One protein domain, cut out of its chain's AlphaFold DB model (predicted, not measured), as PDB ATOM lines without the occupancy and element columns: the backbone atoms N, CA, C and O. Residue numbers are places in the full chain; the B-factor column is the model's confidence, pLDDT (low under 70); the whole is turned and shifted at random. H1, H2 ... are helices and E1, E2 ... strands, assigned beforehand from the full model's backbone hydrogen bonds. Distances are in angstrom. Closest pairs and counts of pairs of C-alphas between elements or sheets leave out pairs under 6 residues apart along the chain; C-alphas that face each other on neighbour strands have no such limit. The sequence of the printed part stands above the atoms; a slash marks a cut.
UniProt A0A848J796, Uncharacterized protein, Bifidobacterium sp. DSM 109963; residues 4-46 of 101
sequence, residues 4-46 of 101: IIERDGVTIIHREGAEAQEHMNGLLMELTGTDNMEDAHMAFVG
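This is residues 4 to 46 of the 101 residues of an uncharacterized protein of Bifidobacterium sp. DSM 109963 (UniProt A0A848J796). A strand hairpin, E1 and E2, leads to long helix H1, with short helix H2 packed on its far part, in an open zigzag. The printed part has 43 residues with two antiparallel named strands, then two named helices, mixed in class. It is loose, radius of gyration of the C-alphas 13.1 A, spanning 36 by 21 by 16 A.

Look first at the hairpin of E1, residues 4 to 7, and E2, residues 10 to 14: N 5 and O 12 are within hydrogen-bond range, 2.9 A. H1, residues 18 to 32, touches H2, residues 37 to 45, at a steep tilt of 65 degrees; closest are the C-alphas of Met 29 and Ala 40, 5.1 A. In both, every O i to N i+4 pair is within range.

Find C-alpha 4 at (146.523, 204.014, 196.499), where E1 begins. H1 runs 21.3 A; H2 ends at C-alpha 45, (149.271, 188.535, 171.132).

The farthest C-alphas, of Asp 8 and Asp 39, are 37.0 A apart, without a cut. Residues 41 to 46 are under pLDDT 70.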
ATOM      1  N   ILE A   4     147.593 204.924 196.093       72.44
ATOM      2  CA  ILE A   4     146.523 204.014 196.499       72.44
ATOM      3  C   ILE A   4     145.266 204.855 196.699       72.44
ATOM      4  O   ILE A   4     145.234 205.731 197.562       72.44
ATOM      5  N   ILE A   5     144.248 204.601 195.884       73.69
ATOM      6  CA  ILE A   5     142.946 205.258 195.967       73.69
ATOM      7  C   ILE A   5     141.928 204.187 196.352       73.69
ATOM      8  O   ILE A   5     141.671 203.266 195.580       73.69
ATOM      9  N   GLU A   6     141.346 204.292 197.543       67.88
ATOM     10  CA  GLU A   6     140.237 203.430 197.958       67.88
ATOM     11  C   GLU A   6     138.906 204.091 197.604       67.88
ATOM     12  O   GLU A   6     138.632 205.224 198.009       67.88
ATOM     13  N   ARG A   7     138.068 203.385 196.839       62.72
ATOM     14  CA  ARG A   7     136.718 203.845 196.502       62.72
ATOM     15  C   ARG A   7     135.754 202.664 196.510       62.72
ATOM     16  O   ARG A   7     136.016 201.660 195.858       62.72
ATOM     17  N   ASP A   8     134.664 202.778 197.267       63.41
ATOM     18  CA  ASP A   8     133.561 201.802 197.324       63.41
ATOM     19  C   ASP A   8     134.002 200.334 197.530       63.41
ATOM     20  O   ASP A   8     133.472 199.414 196.913       63.41
ATOM     21  N   GLY A   9     134.996 200.106 198.399       69.44
ATOM     22  CA  GLY A   9     135.512 198.765 198.707       69.44
ATOM     23  C   GLY A   9     136.487 198.189 197.672       69.44
ATOM     24  O   GLY A   9     136.899 197.039 197.805       69.44
ATOM     25  N   VAL A  10     136.880 198.976 196.665       56.53
ATOM     26  CA  VAL A  10     137.882 198.612 195.660       56.53
ATOM     27  C   VAL A  10     139.142 199.454 195.863       56.53
ATOM     28  O   VAL A  10     139.100 200.687 195.846       56.53
ATOM     29  N   THR A  11     140.279 198.781 196.042       72.19
ATOM     30  CA  THR A  11     141.602 199.411 196.103       72.19
ATOM     31  C   THR A  11     142.139 199.599 194.684       72.19
ATOM     32  O   THR A  11     142.508 198.635 194.016       72.19
ATOM     33  N   ILE A  12     142.195 200.845 194.213       68.75
ATOM     34  CA  ILE A  12     142.784 201.206 192.921       68.75
ATOM     35  C   ILE A  12     144.236 201.611 193.165       68.75
ATOM     36  O   ILE A  12     144.513 202.608 193.832       68.75
ATOM     37  N   ILE A  13     145.174 200.834 192.624       71.00
ATOM     38  CA  ILE A  13     146.606 201.130 192.708       71.00
ATOM     39  C   ILE A  13     147.020 201.814 191.408       71.00
ATOM     40  O   ILE A  13     147.228 201.158 190.388       71.00
ATOM     41  N   HIS A  14     147.141 203.138 191.443       62.69
ATOM     42  CA  HIS A  14     147.590 203.923 190.301       62.69
ATOM     43  C   HIS A  14     149.119 203.896 190.233       62.69
ATOM     44  O   HIS A  14     149.808 204.394 191.130       62.69
ATOM     45  N   ARG A  15     149.651 203.270 189.178       71.75
ATOM     46  CA  ARG A  15     151.087 203.219 188.863       71.75
ATOM     47  C   ARG A  15     151.307 203.923 187.531       71.75
ATOM     48  O   ARG A  15     150.549 203.694 186.594       71.75
ATOM     49  N   GLU A  16     152.350 204.740 187.434       70.62
ATOM     50  CA  GLU A  16     152.708 205.452 186.201       70.62
ATOM     51  C   GLU A  16     154.144 205.132 185.772       70.62
ATOM     52  O   GLU A  16     154.994 204.766 186.586       70.62
ATOM     53  N   GLY A  17     154.418 205.284 184.474       72.25
ATOM     54  CA  GLY A  17     155.761 205.146 183.912       72.25
ATOM     55  C   GLY A  17     156.339 203.730 184.019       72.25
ATOM     56  O   GLY A  17     155.636 202.739 183.825       72.25
ATOM     57  N   ALA A  18     157.640 203.638 184.309       70.38
ATOM     58  CA  ALA A  18     158.388 202.376 184.308       70.38
ATOM     59  C   ALA A  18     157.829 201.339 185.303       70.38
ATOM     60  O   ALA A  18     157.772 200.154 184.992       70.38
ATOM     61  N   GLU A  19     157.325 201.793 186.454       73.31
ATOM     62  CA  GLU A  19     156.757 200.940 187.510       73.31
ATOM     63  C   GLU A  19     155.435 200.274 187.070       73.31
ATOM     64  O   GLU A  19     155.140 199.131 187.429       73.31
ATOM     65  N   ALA A  20     154.636 200.966 186.248       72.69
ATOM     66  CA  ALA A  20     153.426 200.403 185.649       72.69
ATOM     67  C   ALA A  20     153.762 199.360 184.579       72.69
ATOM     68  O   ALA A  20     153.106 198.324 184.479       72.69
ATOM     69  N   GLN A  21     154.808 199.632 183.799       70.88
ATOM     70  CA  GLN A  21     155.250 198.757 182.724       70.88
ATOM     71  C   GLN A  21     155.839 197.450 183.263       70.88
ATOM     72  O   GLN A  21     155.479 196.382 182.780       70.88
ATOM     73  N   GLU A  22     156.659 197.506 184.313       78.12
ATOM     74  CA  GLU A  22     157.170 196.309 184.994       78.12
ATOM     75  C   GLU A  22     156.043 195.460 185.592       78.12
ATOM     76  O   GLU A  22     156.036 194.237 185.443       78.12
ATOM     77  N   HIS A  23     155.046 196.098 186.212       77.56
ATOM     78  CA  HIS A  23     153.910 195.374 186.776       77.56
ATOM     79  C   HIS A  23     153.056 194.697 185.700       77.56
ATOM     80  O   HIS A  23     152.678 193.536 185.854       77.56
ATOM     81  N   MET A  24     152.789 195.398 184.598       76.19
ATOM     82  CA  MET A  24     152.044 194.853 183.466       76.19
ATOM     83  C   MET A  24     152.793 193.694 182.799       76.19
ATOM     84  O   MET A  24     152.172 192.689 182.464       76.19
ATOM     85  N   ASN A  25     154.121 193.783 182.679       78.31
ATOM     86  CA  ASN A  25     154.948 192.683 182.181       78.31
ATOM     87  C   ASN A  25     154.838 191.440 183.080       78.31
ATOM     88  O   ASN A  25     154.694 190.333 182.568       78.31
ATOM     89  N   GLY A  26     154.858 191.618 184.406       79.00
ATOM     90  CA  GLY A  26     154.663 190.527 185.366       79.00
ATOM     91  C   GLY A  26     153.311 189.828 185.206       79.00
ATOM     92  O   GLY A  26     153.258 188.605 185.129       79.00
ATOM     93  N   LEU A  27     152.234 190.607 185.067       80.75
ATOM     94  CA  LEU A  27     150.883 190.075 184.853       80.75
ATOM     95  C   LEU A  27     150.760 189.305 183.530       80.75
ATOM     96  O   LEU A  27     150.087 188.280 183.476       80.75
ATOM     97  N   LEU A  28     151.415 189.774 182.462       77.94
ATOM     98  CA  LEU A  28     151.424 189.088 181.165       77.94
ATOM     99  C   LEU A  28     152.170 187.747 181.224       77.94
ATOM    100  O   LEU A  28     151.697 186.760 180.660       77.94
ATOM    101  N   MET A  29     153.309 187.700 181.917       80.88
ATOM    102  CA  MET A  29     154.073 186.464 182.135       80.88
ATOM    103  C   MET A  29     153.272 185.447 182.961       80.88
ATOM    104  O   MET A  29     153.141 184.294 182.553       80.88
ATOM    105  N   GLU A  30     152.641 185.886 184.055       82.38
ATOM    106  CA  GLU A  30     151.790 185.037 184.903       82.38
ATOM    107  C   GLU A  30     150.584 184.478 184.133       82.38
ATOM    108  O   GLU A  30     150.299 183.283 184.196       82.38
ATOM    109  N   LEU A  31     149.906 185.321 183.348       79.88
ATOM    110  CA  LEU A  31     148.723 184.930 182.580       79.88
ATOM    111  C   LEU A  31     149.035 183.913 181.471       79.88
ATOM    112  O   LEU A  31     148.177 183.109 181.107       79.88
ATOM    113  N   THR A  32     150.244 183.960 180.916       73.94
ATOM    114  CA  THR A  32     150.680 183.081 179.820       73.94
ATOM    115  C   THR A  32     151.489 181.875 180.288       73.94
ATOM    116  O   THR A  32     151.733 180.973 179.490       73.94
ATOM    117  N   GLY A  33     151.879 181.834 181.566       77.88
ATOM    118  CA  GLY A  33     152.690 180.761 182.139       77.88
ATOM    119  C   GLY A  33     154.116 180.718 181.590       77.88
ATOM    120  O   GLY A  33     154.678 179.634 181.447       77.88
ATOM    121  N   THR A  34     154.679 181.872 181.230       76.25
ATOM    122  CA  THR A  34     156.015 181.979 180.633       76.25
ATOM    123  C   THR A  34     156.953 182.769 181.541       76.25
ATOM    124  O   THR A  34     156.551 183.736 182.182       76.25
ATOM    125  N   ASP A  35     158.226 182.373 181.573       79.88
ATOM    126  CA  ASP A  35     159.240 182.987 182.445       79.88
ATOM    127  C   ASP A  35     159.958 184.173 181.776       79.88
ATOM    128  O   ASP A  35     160.891 184.755 182.335       79.88
ATOM    129  N   ASN A  36     159.563 184.515 180.547       79.94
ATOM    130  CA  ASN A  36     160.133 185.619 179.797       79.94
ATOM    131  C   ASN A  36     159.059 186.388 179.015       79.94
ATOM    132  O   ASN A  36     158.052 185.849 178.562       79.94
ATOM    133  N   MET A  37     159.302 187.687 178.861       72.19
ATOM    134  CA  MET A  37     158.343 188.628 178.286       72.19
ATOM    135  C   MET A  37     158.150 188.440 176.772       72.19
ATOM    136  O   MET A  37     157.088 188.773 176.247       72.19
ATOM    137  N   GLU A  38     159.141 187.887 176.071       69.81
ATOM    138  CA  GLU A  38     159.064 187.626 174.630       69.81
ATOM    139  C   GLU A  38     158.086 186.481 174.326       69.81
ATOM    140  O   GLU A  38     157.159 186.656 173.531       69.81
ATOM    141  N   ASP A  39     158.211 185.367 175.047       69.94
ATOM    142  CA  ASP A  39     157.302 184.225 174.982       69.94
ATOM    143  C   ASP A  39     155.914 184.594 175.505       69.94
ATOM    144  O   ASP A  39     154.916 184.215 174.892       69.94
ATOM    145  N   ALA A  40     155.829 185.412 176.564       71.44
ATOM    146  CA  ALA A  40     154.558 185.941 177.055       71.44
ATOM    147  C   ALA A  40     153.827 186.742 175.970       71.44
ATOM    148  O   ALA A  40     152.636 186.549 175.728       71.44
ATOM    149  N   HIS A  41     154.533 187.628 175.265       68.81
ATOM    150  CA  HIS A  41     153.937 188.407 174.182       68.81
ATOM    151  C   HIS A  41     153.545 187.550 172.980       68.81
ATOM    152  O   HIS A  41     152.488 187.783 172.388       68.81
ATOM    153  N   MET A  42     154.358 186.555 172.626       66.00
ATOM    154  CA  MET A  42     154.033 185.614 171.556       66.00
ATOM    155  C   MET A  42     152.801 184.773 171.899       66.00
ATOM    156  O   MET A  42     151.912 184.635 171.060       66.00
ATOM    157  N   ALA A  43     152.706 184.278 173.133       67.06
ATOM    158  CA  ALA A  43     151.570 183.501 173.618       67.06
ATOM    159  C   ALA A  43     150.286 184.340 173.738       67.06
ATOM    160  O   ALA A  43     149.205 183.854 173.411       67.06
ATOM    161  N   PHE A  44     150.394 185.603 174.172       65.12
ATOM    162  CA  PHE A  44     149.236 186.472 174.407       65.12
ATOM    163  C   PHE A  44     148.723 187.182 173.144       65.12
ATOM    164  O   PHE A  44     147.517 187.321 172.961       65.12
ATOM    165  N   VAL A  45     149.619 187.654 172.269       66.69
ATOM    166  CA  VAL A  45     149.271 188.535 171.132       66.69
ATOM    167  C   VAL A  45     149.493 187.856 169.772       66.69
ATOM    168  O   VAL A  45     149.015 188.352 168.750       66.69
ATOM    169  N   GLY A  46     150.231 186.741 169.714       58.34
ATOM    170  CA  GLY A  46     150.539 186.001 168.480       58.34
ATOM    171  C   GLY A  46     151.455 186.733 167.488       58.34
ATOM    172  O   GLY A  46     151.879 186.152 166.489       58.34
TER     173      GLY A  46